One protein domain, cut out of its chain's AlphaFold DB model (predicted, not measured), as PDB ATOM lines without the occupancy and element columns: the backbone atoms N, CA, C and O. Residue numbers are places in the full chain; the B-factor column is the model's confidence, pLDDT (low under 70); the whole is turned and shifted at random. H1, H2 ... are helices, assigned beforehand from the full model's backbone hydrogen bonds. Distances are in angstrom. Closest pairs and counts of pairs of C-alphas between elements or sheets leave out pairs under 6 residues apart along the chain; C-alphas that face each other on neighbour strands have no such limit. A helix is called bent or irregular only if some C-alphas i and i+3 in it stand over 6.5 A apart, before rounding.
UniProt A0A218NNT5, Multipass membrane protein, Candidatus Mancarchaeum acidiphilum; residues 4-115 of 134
ATOM      1  N   ASP A   4     -64.714  23.108 -55.198       85.12
ATOM      2  CA  ASP A   4     -63.752  22.917 -54.108       85.12
ATOM      3  C   ASP A   4     -62.392  22.400 -54.594       85.12
ATOM      4  O   ASP A   4     -61.339  22.798 -54.094       85.12
ATOM      5  N   THR A   5     -62.391  21.538 -55.616       87.38
ATOM      6  CA  THR A   5     -61.154  20.990 -56.189       87.38
ATOM      7  C   THR A   5     -60.395  22.067 -56.960       87.38
ATOM      8  O   THR A   5     -59.165  22.124 -56.898       87.38
ATOM      9  N   LEU A   6     -61.115  22.953 -57.656       86.31
ATOM     10  CA  LEU A   6     -60.538  24.118 -58.331       86.31
ATOM     11  C   LEU A   6     -59.889  25.075 -57.331       86.31
ATOM     12  O   LEU A   6     -58.736  25.468 -57.523       86.31
ATOM     13  N   ILE A   7     -60.600  25.403 -56.251       87.81
ATOM     14  CA  ILE A   7     -60.114  26.303 -55.200       87.81
ATOM     15  C   ILE A   7     -58.882  25.710 -54.517       87.81
ATOM     16  O   ILE A   7     -57.868  26.396 -54.381       87.81
ATOM     17  N   LEU A   8     -58.926  24.430 -54.139       88.62
ATOM     18  CA  LEU A   8     -57.791  23.754 -53.512       88.62
ATOM     19  C   LEU A   8     -56.576  23.721 -54.442       88.62
ATOM     20  O   LEU A   8     -55.461  24.036 -54.024       88.62
ATOM     21  N   THR A   9     -56.790  23.387 -55.716       88.56
ATOM     22  CA  THR A   9     -55.711  23.380 -56.710       88.56
ATOM     23  C   THR A   9     -55.097  24.767 -56.826       88.56
ATOM     24  O   THR A   9     -53.874  24.889 -56.802       88.56
ATOM     25  N   PHE A  10     -55.913  25.820 -56.888       88.06
ATOM     26  CA  PHE A  10     -55.454  27.206 -56.967       88.06
ATOM     27  C   PHE A  10     -54.668  27.647 -55.721       88.06
ATOM     28  O   PHE A  10     -53.586  28.225 -55.849       88.06
ATOM     29  N   LEU A  11     -55.165  27.307 -54.528       91.50
ATOM     30  CA  LEU A  11     -54.526  27.604 -53.242       91.50
ATOM     31  C   LEU A  11     -53.150  26.954 -53.087       91.50
ATOM     32  O   LEU A  11     -52.319  27.485 -52.360       91.50
ATOM     33  N   VAL A  12     -52.892  25.830 -53.756       92.62
ATOM     34  CA  VAL A  12     -51.581  25.162 -53.726       92.62
ATOM     35  C   VAL A  12     -50.683  25.652 -54.862       92.62
ATOM     36  O   VAL A  12     -49.506  25.951 -54.653       92.62
ATOM     37  N   SER A  13     -51.232  25.750 -56.070       94.50
ATOM     38  CA  SER A  13     -50.458  26.026 -57.282       94.50
ATOM     39  C   SER A  13     -49.939  27.465 -57.358       94.50
ATOM     40  O   SER A  13     -48.789  27.658 -57.753       94.50
ATOM     41  N   ALA A  14     -50.708  28.469 -56.915       93.12
ATOM     42  CA  ALA A  14     -50.259  29.863 -56.952       93.12
ATOM     43  C   ALA A  14     -49.097  30.136 -55.972       93.12
ATOM     44  O   ALA A  14     -48.075  30.685 -56.399       93.12
ATOM     45  N   PRO A  15     -49.154  29.700 -54.695       95.06
ATOM     46  CA  PRO A  15     -48.000  29.764 -53.798       95.06
ATOM     47  C   PRO A  15     -46.798  28.966 -54.301       95.06
ATOM     48  O   PRO A  15     -45.674  29.458 -54.232       95.06
ATOM     49  N   ALA A  16     -47.012  27.763 -54.845       93.62
ATOM     50  CA  ALA A  16     -45.925  26.957 -55.397       93.62
ATOM     51  C   ALA A  16     -45.228  27.669 -56.568       93.62
ATOM     52  O   ALA A  16     -43.997  27.689 -56.637       93.62
ATOM     53  N   PHE A  17     -45.992  28.313 -57.452       94.50
ATOM     54  CA  PHE A  17     -45.438  29.127 -58.531       94.50
ATOM     55  C   PHE A  17     -44.647  30.330 -58.004       94.50
ATOM     56  O   PHE A  17     -43.559  30.609 -58.497       94.50
ATOM     57  N   PHE A  18     -45.139  31.015 -56.971       94.19
ATOM     58  CA  PHE A  18     -44.402  32.120 -56.355       94.19
ATOM     59  C   PHE A  18     -43.097  31.664 -55.677       94.19
ATOM     60  O   PHE A  18     -42.057  32.300 -55.807       94.19
ATOM     61  N   ILE A  19     -43.113  30.534 -54.969       93.56
ATOM     62  CA  ILE A  19     -41.903  29.997 -54.329       93.56
ATOM     63  C   ILE A  19     -40.888  29.574 -55.394       93.56
ATOM     64  O   ILE A  19     -39.707  29.902 -55.303       93.56
ATOM     65  N   THR A  20     -41.340  28.880 -56.437       91.62
ATOM     66  CA  THR A  20     -40.462  28.476 -57.543       91.62
ATOM     67  C   THR A  20     -39.933  29.674 -58.330       91.62
ATOM     68  O   THR A  20     -38.772  29.648 -58.734       91.62
ATOM     69  N   SER A  21     -40.707  30.754 -58.485       89.88
ATOM     70  CA  SER A  21     -40.247  31.984 -59.143       89.88
ATOM     71  C   SER A  21     -39.193  32.750 -58.342       89.88
ATOM     72  O   SER A  21     -38.330  33.387 -58.944       89.88
ATOM     73  N   LEU A  22     -39.215  32.658 -57.008       90.25
ATOM     74  CA  LEU A  22     -38.147  33.175 -56.145       90.25
ATOM     75  C   LEU A  22     -36.869  32.332 -56.228       90.25
ATOM     76  O   LEU A  22     -35.767  32.874 -56.167       90.25
ATOM     77  N   LEU A  23     -37.015  31.011 -56.350       92.88
ATOM     78  CA  LEU A  23     -35.888  30.076 -56.390       92.88
ATOM     79  C   LEU A  23     -35.240  29.973 -57.775       92.88
ATOM     80  O   LEU A  23     -34.076  29.588 -57.857       92.88
ATOM     81  N   TRP A  24     -35.964  30.302 -58.849       92.00
ATOM     82  CA  TRP A  24     -35.446  30.284 -60.214       92.00
ATOM     83  C   TRP A  24     -34.874  31.658 -60.602       92.00
ATOM     84  O   TRP A  24     -35.631  32.591 -60.901       92.00
ATOM     85  N   PRO A  25     -33.537  31.799 -60.711       85.94
ATOM     86  CA  PRO A  25     -32.916  33.057 -61.100       85.94
ATOM     87  C   PRO A  25     -33.339  33.467 -62.514       85.94
ATOM     88  O   PRO A  25     -33.152  32.726 -63.478       85.94
ATOM     89  N   GLY A  26     -33.905  34.666 -62.647       88.19
ATOM     90  CA  GLY A  26     -34.268  35.236 -63.946       88.19
ATOM     91  C   GLY A  26     -35.649  34.845 -64.476       88.19
ATOM     92  O   GLY A  26     -36.008  35.336 -65.546       88.19
ATOM     93  N   LEU A  27     -36.453  34.053 -63.751       90.38
ATOM     94  CA  LEU A  27     -37.829  33.743 -64.166       90.38
ATOM     95  C   LEU A  27     -38.685  35.013 -64.249       90.38
ATOM     96  O   LEU A  27     -39.328  35.256 -65.265       90.38
ATOM     97  N   PHE A  28     -38.620  35.886 -63.240       90.19
ATOM     98  CA  PHE A  28     -39.288  37.192 -63.297       90.19
ATOM     99  C   PHE A  28     -38.773  38.066 -64.441       90.19
ATOM    100  O   PHE A  28     -39.562  38.724 -65.108       90.19
ATOM    101  N   GLN A  29     -37.467  38.042 -64.717       92.31
ATOM    102  CA  GLN A  29     -36.895  38.801 -65.828       92.31
ATOM    103  C   GLN A  29     -37.385  38.278 -67.188       92.31
ATOM    104  O   GLN A  29     -37.631  39.080 -68.084       92.31
ATOM    105  N   HIS A  30     -37.595  36.964 -67.323       92.56
ATOM    106  CA  HIS A  30     -38.217  36.354 -68.503       92.56
ATOM    107  C   HIS A  30     -39.702  36.705 -68.618       92.56
ATOM    108  O   HIS A  30     -40.170  37.028 -69.704       92.56
ATOM    109  N   LEU A  31     -40.454  36.686 -67.517       92.94
ATOM    110  CA  LEU A  31     -41.862  37.095 -67.535       92.94
ATOM    111  C   LEU A  31     -42.017  38.570 -67.919       92.94
ATOM    112  O   LEU A  31     -42.896  38.912 -68.707       92.94
ATOM    113  N   ILE A  32     -41.137  39.435 -67.406       93.69
ATOM    114  CA  ILE A  32     -41.108  40.857 -67.754       93.69
ATOM    115  C   ILE A  32     -40.729  41.037 -69.225       93.69
ATOM    116  O   ILE A  32     -41.396  41.792 -69.926       93.69
ATOM    117  N   SER A  33     -39.711  40.329 -69.727       94.31
ATOM    118  CA  SER A  33     -39.321  40.443 -71.137       94.31
ATOM    119  C   SER A  33     -40.409  39.938 -72.088       94.31
ATOM    120  O   SER A  33     -40.617  40.541 -73.140       94.31
ATOM    121  N   MET A  34     -41.150  38.893 -71.702       94.19
ATOM    122  CA  MET A  34     -42.341  38.423 -72.418       94.19
ATOM    123  C   MET A  34     -43.456  39.477 -72.406       94.19
ATOM    124  O   MET A  34     -44.015  39.769 -73.466       94.19
ATOM    125  N   ALA A  35     -43.715  40.103 -71.252       92.44
ATOM    126  CA  ALA A  35     -44.690  41.184 -71.109       92.44
ATOM    127  C   ALA A  35     -44.350  42.407 -71.980       92.44
ATOM    128  O   ALA A  35     -45.244  43.041 -72.527       92.44
ATOM    129  N   THR A  36     -43.067  42.718 -72.173       93.94
ATOM    130  CA  THR A  36     -42.620  43.862 -72.989       93.94
ATOM    131  C   THR A  36     -42.237  43.493 -74.426       93.94
ATOM    132  O   THR A  36     -41.633  44.302 -75.126       93.94
ATOM    133  N   SER A  37     -42.530  42.272 -74.879       92.25
ATOM    134  CA  SER A  37     -42.036  41.747 -76.164       92.25
ATOM    135  C   SER A  37     -42.701  42.358 -77.407       92.25
ATOM    136  O   SER A  37     -42.202  42.172 -78.516       92.25
ATOM    137  N   GLY A  38     -43.836  43.049 -77.251       90.44
ATOM    138  CA  GLY A  38     -44.644  43.576 -78.358       90.44
ATOM    139  C   GLY A  38     -45.433  42.510 -79.131       90.44
ATOM    140  O   GLY A  38     -46.158  42.837 -80.069       90.44
ATOM    141  N   ASN A  39     -45.316  41.234 -78.747       95.44
ATOM    142  CA  ASN A  39     -46.134  40.147 -79.267       95.44
ATOM    143  C   ASN A  39     -47.250  39.831 -78.268       95.44
ATOM    144  O   ASN A  39     -46.977  39.363 -77.165       95.44
ATOM    145  N   ILE A  40     -48.501  40.002 -78.704       93.38
ATOM    146  CA  ILE A  40     -49.710  39.814 -77.887       93.38
ATOM    147  C   ILE A  40     -49.729  38.444 -77.191       93.38
ATOM    148  O   ILE A  40     -50.134  38.339 -76.037       93.38
ATOM    149  N   PHE A  41     -49.267  37.383 -77.861       93.62
ATOM    150  CA  PHE A  41     -49.264  36.041 -77.275       93.62
ATOM    151  C   PHE A  41     -48.310  35.938 -76.078       93.62
ATOM    152  O   PHE A  41     -48.689  35.442 -75.018       93.62
ATOM    153  N   TYR A  42     -47.081  36.437 -76.226       93.44
ATOM    154  CA  TYR A  42     -46.096  36.437 -75.143       93.44
ATOM    155  C   TYR A  42     -46.449  37.443 -74.050       93.44
ATOM    156  O   TYR A  42     -46.230  37.163 -72.873       93.44
ATOM    157  N   GLU A  43     -47.050  38.570 -74.418       93.81
ATOM    158  CA  GLU A  43     -47.494  39.591 -73.478       93.81
ATOM    159  C   GLU A  43     -48.551  39.044 -72.510       93.81
ATOM    160  O   GLU A  43     -48.404  39.183 -71.294       93.81
ATOM    161  N   ILE A  44     -49.552  38.321 -73.027       95.25
ATOM    162  CA  ILE A  44     -50.580  37.669 -72.200       95.25
ATOM    163  C   ILE A  44     -49.951  36.660 -71.232       95.25
ATOM    164  O   ILE A  44     -50.303  36.650 -70.053       95.25
ATOM    165  N   ILE A  45     -49.006  35.834 -71.695       94.31
ATOM    166  CA  ILE A  45     -48.317  34.849 -70.844       94.31
ATOM    167  C   ILE A  45     -47.506  35.547 -69.745       94.31
ATOM    168  O   ILE A  45     -47.580  35.148 -68.582       94.31
ATOM    169  N   GLY A  46     -46.761  36.599 -70.098       93.19
ATOM    170  CA  GLY A  46     -45.956  37.374 -69.156       93.19
ATOM    171  C   GLY A  46     -46.812  38.026 -68.070       93.19
ATOM    172  O   GLY A  46     -46.552  37.836 -66.880       93.19
ATOM    173  N   ILE A  47     -47.880  38.726 -68.465       94.69
ATOM    174  CA  ILE A  47     -48.810  39.383 -67.534       94.69
ATOM    175  C   ILE A  47     -49.521  38.350 -66.652       94.69
ATOM    176  O   ILE A  47     -49.589  38.537 -65.437       94.69
ATOM    177  N   ALA A  48     -50.008  37.247 -67.228       94.44
ATOM    178  CA  ALA A  48     -50.674  36.189 -66.471       94.44
ATOM    179  C   ALA A  48     -49.731  35.548 -65.443       94.44
ATOM    180  O   ALA A  48     -50.121  35.372 -64.290       94.44
ATOM    181  N   GLY A  49     -48.482  35.261 -65.822       93.19
ATOM    182  CA  GLY A  49     -47.473  34.726 -64.909       93.19
ATOM    183  C   GLY A  49     -47.145  35.689 -63.764       93.19
ATOM    184  O   GLY A  49     -47.087  35.272 -62.608       93.19
ATOM    185  N   ILE A  50     -46.993  36.986 -64.054       94.44
ATOM    186  CA  ILE A  50     -46.757  38.010 -63.023       94.44
ATOM    187  C   ILE A  50     -47.958  38.109 -62.077       94.44
ATOM    188  O   ILE A  50     -47.782  38.054 -60.860       94.44
ATOM    189  N   ALA A  51     -49.177  38.205 -62.613       94.62
ATOM    190  CA  ALA A  51     -50.395  38.264 -61.808       94.62
ATOM    191  C   ALA A  51     -50.537  37.025 -60.913       94.62
ATOM    192  O   ALA A  51     -50.850  37.138 -59.729       94.62
ATOM    193  N   TYR A  52     -50.238  35.845 -61.455       94.69
ATOM    194  CA  TYR A  52     -50.302  34.586 -60.726       94.69
ATOM    195  C   TYR A  52     -49.272  34.507 -59.590       94.69
ATOM    196  O   TYR A  52     -49.612  34.101 -58.477       94.69
ATOM    197  N   ALA A  53     -48.043  34.987 -59.815       93.81
ATOM    198  CA  ALA A  53     -47.037  35.120 -58.762       93.81
ATOM    199  C   ALA A  53     -47.475  36.096 -57.657       93.81
ATOM    200  O   ALA A  53     -47.299  35.800 -56.476       93.81
ATOM    201  N   VAL A  54     -48.075  37.236 -58.018       94.50
ATOM    202  CA  VAL A  54     -48.589  38.214 -57.043       94.50
ATOM    203  C   VAL A  54     -49.696  37.602 -56.187       94.50
ATOM    204  O   VAL A  54     -49.674  37.753 -54.967       94.50
ATOM    205  N   ILE A  55     -50.628  36.862 -56.791       94.81
ATOM    206  CA  ILE A  55     -51.676  36.160 -56.040       94.81
ATOM    207  C   ILE A  55     -51.058  35.129 -55.087       94.81
ATOM    208  O   ILE A  55     -51.426  35.084 -53.912       94.81
ATOM    209  N   GLY A  56     -50.072  34.354 -55.552       94.19
ATOM    210  CA  GLY A  56     -49.323  33.421 -54.710       94.19
ATOM    211  C   GLY A  56     -48.665  34.100 -53.503       94.19
ATOM    212  O   GLY A  56     -48.783  33.604 -52.382       94.19
ATOM    213  N   ALA A  57     -48.046  35.266 -53.706       94.25
ATOM    214  CA  ALA A  57     -47.448  36.058 -52.632       94.25
ATOM    215  C   ALA A  57     -48.488  36.505 -51.594       94.25
ATOM    216  O   ALA A  57     -48.269  36.353 -50.392       94.25
ATOM    217  N   VAL A  58     -49.639  37.016 -52.047       96.00
ATOM    218  CA  VAL A  58     -50.737  37.448 -51.166       96.00
ATOM    219  C   VAL A  58     -51.255  36.280 -50.329       96.00
ATOM    220  O   VAL A  58     -51.420  36.427 -49.119       96.00
ATOM    221  N   ILE A  59     -51.455  35.112 -50.942       95.25
ATOM    222  CA  ILE A  59     -51.897  33.904 -50.237       95.25
ATOM    223  C   ILE A  59     -50.895  33.530 -49.134       95.25
ATOM    224  O   ILE A  59     -51.296  33.326 -47.988       95.25
ATOM    225  N   ILE A  60     -49.595  33.497 -49.445       94.94
ATOM    226  CA  ILE A  60     -48.546  33.182 -48.463       94.94
ATOM    227  C   ILE A  60     -48.549  34.188 -47.310       94.94
ATOM    228  O   ILE A  60     -48.458  33.783 -46.153       94.94
ATOM    229  N   ILE A  61     -48.684  35.482 -47.607       95.31
ATOM    230  CA  ILE A  61     -48.744  36.534 -46.587       95.31
ATOM    231  C   ILE A  61     -49.945  36.317 -45.662       95.31
ATOM    232  O   ILE A  61     -49.783  36.362 -44.442       95.31
ATOM    233  N   ILE A  62     -51.128  36.035 -46.215       94.88
ATOM    234  CA  ILE A  62     -52.335  35.762 -45.423       94.88
ATOM    235  C   ILE A  62     -52.098  34.567 -44.496       94.88
ATOM    236  O   ILE A  62     -52.299  34.690 -43.289       94.88
ATOM    237  N   PHE A  63     -51.600  33.446 -45.024       93.69
ATOM    238  CA  PHE A  63     -51.313  32.265 -44.208       93.69
ATOM    239  C   PHE A  63     -50.247  32.529 -43.140       93.69
ATOM    240  O   PHE A  63     -50.393  32.056 -42.014       93.69
ATOM    241  N   ALA A  64     -49.211  33.311 -43.451       93.00
ATOM    242  CA  ALA A  64     -48.186  33.693 -42.486       93.00
ATOM    243  C   ALA A  64     -48.767  34.537 -41.340       93.00
ATOM    244  O   ALA A  64     -48.469  34.272 -40.176       93.00
ATOM    245  N   PHE A  65     -49.642  35.504 -41.643       95.94
ATOM    246  CA  PHE A  65     -50.340  36.290 -40.622       95.94
ATOM    247  C   PHE A  65     -51.281  35.434 -39.777       95.94
ATOM    248  O   PHE A  65     -51.271  35.548 -38.550       95.94
ATOM    249  N   THR A  66     -52.065  34.555 -40.401       94.06
ATOM    250  CA  THR A  66     -52.933  33.622 -39.677       94.06
ATOM    251  C   THR A  66     -52.112  32.744 -38.738       94.06
ATOM    252  O   THR A  66     -52.432  32.645 -37.555       94.06
ATOM    253  N   LEU A  67     -51.015  32.166 -39.226       93.38
ATOM    254  CA  LEU A  67     -50.116  31.337 -38.429       93.38
ATOM    255  C   LEU A  67     -49.489  32.126 -37.270       93.38
ATOM    256  O   LEU A  67     -49.430  31.616 -36.155       93.38
ATOM    257  N   LEU A  68     -49.093  33.380 -37.492       93.94
ATOM    258  CA  LEU A  68     -48.577  34.256 -36.441       93.94
ATOM    259  C   LEU A  68     -49.619  34.503 -35.344       93.94
ATOM    260  O   LEU A  68     -49.294  34.401 -34.162       93.94
ATOM    261  N   ILE A  69     -50.876  34.769 -35.712       95.38
ATOM    262  CA  ILE A  69     -51.975  34.922 -34.746       95.38
ATOM    263  C   ILE A  69     -52.163  33.627 -33.949       95.38
ATOM    264  O   ILE A  69     -52.253  33.678 -32.723       95.38
ATOM    265  N   TYR A  70     -52.168  32.470 -34.613       92.75
ATOM    266  CA  TYR A  70     -52.266  31.177 -33.933       92.75
ATOM    267  C   TYR A  70     -51.118  30.953 -32.946       92.75
ATOM    268  O   TYR A  70     -51.372  30.530 -31.819       92.75
ATOM    269  N   ILE A  71     -49.878  31.280 -33.323       92.31
ATOM    270  CA  ILE A  71     -48.720  31.189 -32.423       92.31
ATOM    271  C   ILE A  71     -48.888  32.120 -31.223       92.31
ATOM    272  O   ILE A  71     -48.607  31.702 -30.103       92.31
ATOM    273  N   LEU A  72     -49.364  33.352 -31.417       93.19
ATOM    274  CA  LEU A  72     -49.605  34.284 -30.312       93.19
ATOM    275  C   LEU A  72     -50.685  33.763 -29.359       93.19
ATOM    276  O   LEU A  72     -50.474  33.756 -28.147       93.19
ATOM    277  N   VAL A  73     -51.812  33.286 -29.890       92.94
ATOM    278  CA  VAL A  73     -52.903  32.718 -29.084       92.94
ATOM    279  C   VAL A  73     -52.418  31.492 -28.315       92.94
ATOM    280  O   VAL A  73     -52.627  31.400 -27.107       92.94
ATOM    281  N   PHE A  74     -51.713  30.578 -28.981       89.88
ATOM    282  CA  PHE A  74     -51.138  29.397 -28.340       89.88
ATOM    283  C   PHE A  74     -50.088  29.779 -27.287       89.88
ATOM    284  O   PHE A  74     -50.066  29.222 -26.191       89.88
ATOM    285  N   GLY A  75     -49.264  30.784 -27.583       87.88
ATOM    286  CA  GLY A  75     -48.330  31.415 -26.655       87.88
ATOM    287  C   GLY A  75     -49.019  31.866 -25.372       87.88
ATOM    288  O   GLY A  75     -48.628  31.482 -24.272       87.88
ATOM    289  N   VAL A  76     -50.101  32.627 -25.495       90.44
ATOM    290  CA  VAL A  76     -50.848  33.125 -24.335       90.44
ATOM    291  C   VAL A  76     -51.538  31.991 -23.571       90.44
ATOM    292  O   VAL A  76     -51.528  32.002 -22.346       90.44
ATOM    293  N   ILE A  77     -52.109  30.997 -24.248       91.25
ATOM    294  CA  ILE A  77     -52.839  29.915 -23.568       91.25
ATOM    295  C   ILE A  77     -51.890  28.946 -22.855       91.25
ATOM    296  O   ILE A  77     -52.204  28.501 -21.756       91.25
ATOM    297  N   PHE A  78     -50.743  28.614 -23.450       86.25
ATOM    298  CA  PHE A  78     -49.855  27.572 -22.923       86.25
ATOM    299  C   PHE A  78     -48.581  28.126 -22.283       86.25
ATOM    300  O   PHE A  78     -48.228  27.713 -21.179       86.25
ATOM    301  N   PHE A  79     -47.900  29.078 -22.925       84.25
ATOM    302  CA  PHE A  79     -46.640  29.605 -22.394       84.25
ATOM    303  C   PHE A  79     -46.853  30.538 -21.204       84.25
ATOM    304  O   PHE A  79     -46.032  30.521 -20.292       84.25
ATOM    305  N   PHE A  80     -47.940  31.315 -21.159       83.62
ATOM    306  CA  PHE A  80     -48.188  32.199 -20.016       83.62
ATOM    307  C   PHE A  80     -48.457  31.418 -18.712       83.62
ATOM    308  O   PHE A  80     -47.776  31.695 -17.721       83.62
ATOM    309  N   PRO A  81     -49.336  30.391 -18.671       84.19
ATOM    310  CA  PRO A  81     -49.468  29.553 -17.478       84.19
ATOM    311  C   PRO A  81     -48.188  28.787 -17.141       84.19
ATOM    312  O   PRO A  81     -47.823  28.707 -15.970       84.19
ATOM    313  N   ALA A  82     -47.472  28.269 -18.146       85.12
ATOM    314  CA  ALA A  82     -46.195  27.593 -17.922       85.12
ATOM    315  C   ALA A  82     -45.154  28.530 -17.288       85.12
ATOM    316  O   ALA A  82     -44.451  28.136 -16.358       85.12
ATOM    317  N   TYR A  83     -45.097  29.786 -17.736       86.75
ATOM    318  CA  TYR A  83     -44.234  30.810 -17.160       86.75
ATOM    319  C   TYR A  83     -44.619  31.137 -15.710       86.75
ATOM    320  O   TYR A  83     -43.741  31.238 -14.857       86.75
ATOM    321  N   LEU A  84     -45.914  31.235 -15.393       86.12
ATOM    322  CA  LEU A  84     -46.362  31.439 -14.012       86.12
ATOM    323  C   LEU A  84     -45.942  30.280 -13.096       86.12
ATOM    324  O   LEU A  84     -45.365  30.522 -12.034       86.12
ATOM    325  N   ILE A  85     -46.150  29.034 -13.531       85.94
ATOM    326  CA  ILE A  85     -45.704  27.831 -12.806       85.94
ATOM    327  C   ILE A  85     -44.188  27.880 -12.584       85.94
ATOM    328  O   ILE A  85     -43.724  27.655 -11.467       85.94
ATOM    329  N   TYR A  86     -43.424  28.235 -13.618       88.06
ATOM    330  CA  TYR A  86     -41.978  28.414 -13.525       88.06
ATOM    331  C   TYR A  86     -41.587  29.468 -12.481       88.06
ATOM    332  O   TYR A  86     -40.727  29.204 -11.644       88.06
ATOM    333  N   THR A  87     -42.229  30.639 -12.476       87.25
ATOM    334  CA  THR A  87     -41.918  31.691 -11.491       87.25
ATOM    335  C   THR A  87     -42.279  31.304 -10.057       87.25
ATOM    336  O   THR A  87     -41.624  31.771  -9.129       87.25
ATOM    337  N   MET A  88     -43.287  30.447  -9.860       88.50
ATOM    338  CA  MET A  88     -43.706  29.993  -8.531       88.50
ATOM    339  C   MET A  88     -42.858  28.840  -7.988       88.50
ATOM    340  O   MET A  88     -42.546  28.826  -6.801       88.50
ATOM    341  N   LEU A  89     -42.506  27.866  -8.832       86.81
ATOM    342  CA  LEU A  89     -41.769  26.669  -8.416       86.81
ATOM    343  C   LEU A  89     -40.248  26.809  -8.578       86.81
ATOM    344  O   LEU A  89     -39.501  26.088  -7.926       86.81
ATOM    345  N   GLY A  90     -39.775  27.715  -9.433       86.44
ATOM    346  CA  GLY A  90     -38.377  27.771  -9.854       86.44
ATOM    347  C   GLY A  90     -38.030  26.717 -10.914       86.44
ATOM    348  O   GLY A  90     -38.772  25.760 -11.155       86.44
ATOM    349  N   LEU A  91     -36.875  26.898 -11.568       84.50
ATOM    350  CA  LEU A  91     -36.459  26.089 -12.722       84.50
ATOM    351  C   LEU A  91     -36.404  24.592 -12.403       84.50
ATOM    352  O   LEU A  91     -36.980  23.787 -13.132       84.50
ATOM    353  N   GLU A  92     -35.767  24.226 -11.295       85.12
ATOM    354  CA  GLU A  92     -35.528  22.831 -10.912       85.12
ATOM    355  C   GLU A  92     -36.839  22.048 -10.759       85.12
ATOM    356  O   GLU A  92     -37.043  21.024 -11.414       85.12
ATOM    357  N   TYR A  93     -37.778  22.570  -9.969       86.75
ATOM    358  CA  TYR A  93     -39.055  21.906  -9.723       86.75
ATOM    359  C   TYR A  93     -39.997  21.967 -10.932       86.75
ATOM    360  O   TYR A  93     -40.763  21.028 -11.155       86.75
ATOM    361  N   SER A  94     -39.915  23.016 -11.759       83.38
ATOM    362  CA  SER A  94     -40.687  23.090 -13.007       83.38
ATOM    363  C   SER A  94     -40.273  22.011 -14.019       83.38
ATOM    364  O   SER A  94     -41.136  21.394 -14.642       83.38
ATOM    365  N   LEU A  95     -38.974  21.705 -14.130       86.06
ATOM    366  CA  LEU A  95     -38.472  20.638 -15.003       86.06
ATOM    367  C   LEU A  95     -38.886  19.251 -14.502       86.06
ATOM    368  O   LEU A  95     -39.287  18.405 -15.302       86.06
ATOM    369  N   ILE A  96     -38.847  19.031 -13.183       87.56
ATOM    370  CA  ILE A  96     -39.341  17.790 -12.570       87.56
ATOM    371  C   ILE A  96     -40.838  17.619 -12.861       87.56
ATOM    372  O   ILE A  96     -41.262  16.541 -13.276       87.56
ATOM    373  N   LEU A  97     -41.636  18.682 -12.708       86.88
ATOM    374  CA  LEU A  97     -43.069  18.652 -13.008       86.88
ATOM    375  C   LEU A  97     -43.335  18.281 -14.474       86.88
ATOM    376  O   LEU A  97     -44.185  17.432 -14.747       86.88
ATOM    377  N   VAL A  98     -42.585  18.863 -15.414       87.75
ATOM    378  CA  VAL A  98     -42.677  18.519 -16.843       87.75
ATOM    379  C   VAL A  98     -42.334  17.047 -17.079       87.75
ATOM    380  O   VAL A  98     -43.068  16.362 -17.791       87.75
ATOM    381  N   ALA A  99     -41.273  16.528 -16.456       89.62
ATOM    382  CA  ALA A  99     -40.892  15.122 -16.585       89.62
ATOM    383  C   ALA A  99     -41.990  14.171 -16.072       89.62
ATOM    384  O   ALA A  99     -42.302  13.168 -16.723       89.62
ATOM    385  N   VAL A 100     -42.625  14.508 -14.946       91.56
ATOM    386  CA  VAL A 100     -43.738  13.733 -14.379       91.56
ATOM    387  C   VAL A 100     -44.954  13.759 -15.307       91.56
ATOM    388  O   VAL A 100     -45.498  12.700 -15.622       91.56
ATOM    389  N   LEU A 101     -45.347  14.936 -15.805       89.88
ATOM    390  CA  LEU A 101     -46.470  15.071 -16.740       89.88
ATOM    391  C   LEU A 101     -46.228  14.308 -18.048       89.88
ATOM    392  O   LEU A 101     -47.119  13.593 -18.503       89.88
ATOM    393  N   CYS A 102     -45.023  14.393 -18.620       89.69
ATOM    394  CA  CYS A 102     -44.645  13.609 -19.798       89.69
ATOM    395  C   CYS A 102     -44.742  12.105 -19.534       89.69
ATOM    396  O   CYS A 102     -45.267  11.372 -20.368       89.69
ATOM    397  N   THR A 103     -44.283  11.641 -18.371       91.19
ATOM    398  CA  THR A 103     -44.355  10.218 -18.012       91.19
ATOM    399  C   THR A 103     -45.807   9.746 -17.924       91.19
ATOM    400  O   THR A 103     -46.149   8.716 -18.500       91.19
ATOM    401  N   ILE A 104     -46.683  10.521 -17.277       89.69
ATOM    402  CA  ILE A 104     -48.121  10.218 -17.191       89.69
ATOM    403  C   ILE A 104     -48.762  10.210 -18.583       89.69
ATOM    404  O   ILE A 104     -49.516   9.293 -18.897       89.69
ATOM    405  N   ALA A 105     -48.447  11.192 -19.431       86.38
ATOM    406  CA  ALA A 105     -48.985  11.268 -20.785       86.38
ATOM    407  C   ALA A 105     -48.565  10.066 -21.644       86.38
ATOM    408  O   ALA A 105     -49.398   9.500 -22.347       86.38
ATOM    409  N   ILE A 106     -47.301   9.636 -21.551       87.31
ATOM    410  CA  ILE A 106     -46.803   8.439 -22.244       87.31
ATOM    411  C   ILE A 106     -47.535   7.190 -21.748       87.31
ATOM    412  O   ILE A 106     -47.996   6.394 -22.564       87.31
ATOM    413  N   LEU A 107     -47.671   7.026 -20.429       87.88
ATOM    414  CA  LEU A 107     -48.396   5.894 -19.847       87.88
ATOM    415  C   LEU A 107     -49.857   5.870 -20.303       87.88
ATOM    416  O   LEU A 107     -50.339   4.828 -20.732       87.88
ATOM    417  N   TYR A 108     -50.529   7.021 -20.300       84.88
ATOM    418  CA  TYR A 108     -51.901   7.156 -20.784       84.88
ATOM    419  C   TYR A 108     -52.028   6.829 -22.280       84.88
ATOM    420  O   TYR A 108     -52.968   6.154 -22.702       84.88
ATOM    421  N   PHE A 109     -51.070   7.265 -23.102       79.25
ATOM    422  CA  PHE A 109     -51.067   6.980 -24.539       79.25
ATOM    423  C   PHE A 109     -50.839   5.488 -24.827       79.25
ATOM    424  O   PHE A 109     -51.476   4.914 -25.707       79.25
ATOM    425  N   LEU A 110     -49.971   4.834 -24.051       82.31
ATOM    426  CA  LEU A 110     -49.794   3.383 -24.110       82.31
ATOM    427  C   LEU A 110     -51.064   2.649 -23.666       82.31
ATOM    428  O   LEU A 110     -51.512   1.742 -24.364       82.31
ATOM    429  N   GLU A 111     -51.678   3.064 -22.557       75.00
ATOM    430  CA  GLU A 111     -52.896   2.444 -22.030       75.00
ATOM    431  C   GLU A 111     -54.049   2.535 -23.041       75.00
ATOM    432  O   GLU A 111     -54.675   1.529 -23.377       75.00
ATOM    433  N   THR A 112     -54.260   3.713 -23.628       63.41
ATOM    434  CA  THR A 112     -55.286   3.930 -24.662       63.41
ATOM    435  C   THR A 112     -55.024   3.153 -25.956       63.41
ATOM    436  O   THR A 112     -55.983   2.744 -26.608       63.41
ATOM    437  N   HIS A 113     -53.768   2.856 -26.302       56.91
ATOM    438  CA  HIS A 113     -53.440   1.923 -27.389       56.91
ATOM    439  C   HIS A 113     -53.675   0.444 -27.029       56.91
ATOM    440  O   HIS A 113     -53.911  -0.365 -27.928       56.91
ATOM    441  N   THR A 114     -53.606   0.075 -25.746       54.19
ATOM    442  CA  THR A 114     -53.808  -1.314 -25.287       54.19
ATOM    443  C   THR A 114     -55.271  -1.700 -25.077       54.19
ATOM    444  O   THR A 114     -55.594  -2.888 -25.101       54.19
ATOM    445  N   VAL A 115     -56.177  -0.731 -24.920       48.16
ATOM    446  CA  VAL A 115     -57.613  -1.004 -24.785       48.16
ATOM    447  C   VAL A 115     -58.237  -1.118 -26.176       48.16
ATOM    448  O   VAL A 115     -58.738  -0.150 -26.747       48.16
TER     449      VAL A 115
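This is residues 4 to 115 of the 134 residues of the protein "Multipass membrane protein" of Candidatus Mancarchaeum acidiphilum (UniProt A0A218NNT5). One very long helical arm, H3a, makes the long axis of the model; H1 crosses it almost at a right angle, short H2 folds back along its first residues as a hairpin, and past residue 88 the backbone turns a sharp corner into the second arm, H3b, as in an L whose corner is a little closed. The middle between H1 and H3b is empty: H3b makes no clear contact with any helix, and residues 4 to 9 of H1 and residues 99 to 115 stick out. The printed part has 112 residues with three named helices, H1, H2 and H3 in this order, and no named strand; its class is all helix, with 104 of the 112 printed residues in the named helices. The whole is extended, with a radius of gyration of the C-alphas of 24.9 A, and its outline is elongated, spanning 72 by 39 by 24 A.

H1, residues 4 to 23, is the first helix of the printed part, and a tight link of 3 residues leads from it to H2, residues 27 to 35. H1 and H2 are close but not clearly touching, about perpendicular at 74 degrees; their closest C-alphas, those of Ser 21 and Leu 27, are 5.8 A apart. A tight link of 4 residues joins H2 to H3, residues 40 to 114, which by its hydrogen bonds was assigned as one helix but is bent: C-alphas 88 and 91 are 9.2 A apart. Its arms are H3a, residues 40 to 88, and H3b, residues 91 to 114. H3a touches H1 with residues 52 to 60 alone, about perpendicular at 86 degrees; the closest C-alphas are those of Pro 15 and Gly 56, 4.0 A apart. H2 and H3a form a helical hairpin and run opposite ways at a steep tilt of 37 degrees, only just past shallow. They touch, H3a with residues 42 to 50 alone, and their closest C-alphas, those of Ala 35 and Glu 43, are 4.0 A apart. H3a has a kink of 32 degrees near residue 79. The lines of H3a and H3b stand at a steep tilt of 69 degrees, only just short of about perpendicular, and run opposite ways. These two arms are close but not clearly touching, with the C-alphas of Tyr 86 and Ser 94 the closest at 5.5 A. H3b is apart from both H1 and H2. In H2 and H3b every O i to N i+4 pair is within hydrogen-bond range; in H1 15 of 16 are, and in H3a 43 of 45.

H1 begins at C-alpha 4, at (-63.752, 22.917, -54.108), and measures 28.9 A from first to last C-alpha. It is neither bent nor irregular, but only just: C-alphas 11 and 14 are 6.1 A apart. H2, with 9 residues, measures 12.3 A. H3a runs from C-alpha 40 at (-49.710, 39.814, -77.887) to C-alpha 88 at (-43.706, 29.993, -8.531), 70.3 A, mainly along z. Residues 89 and 90 belong to neither arm. H3b measures 34.8 A and ends at C-alpha 114, at (-53.808, -1.314, -25.287).

The two C-alphas farthest apart are those of Asn 39 and Leu 89, at 72.3 A, while those of Asp 4 and Val 115, the first and last printed, are 38.3 A apart. Residues 4 to 9, 62 to 81 and 99 to 115 stand free. The printed part has no cut, and no link is long. The mean pLDDT of the printed part is 89.3, and residues 112 to 115 are under 70.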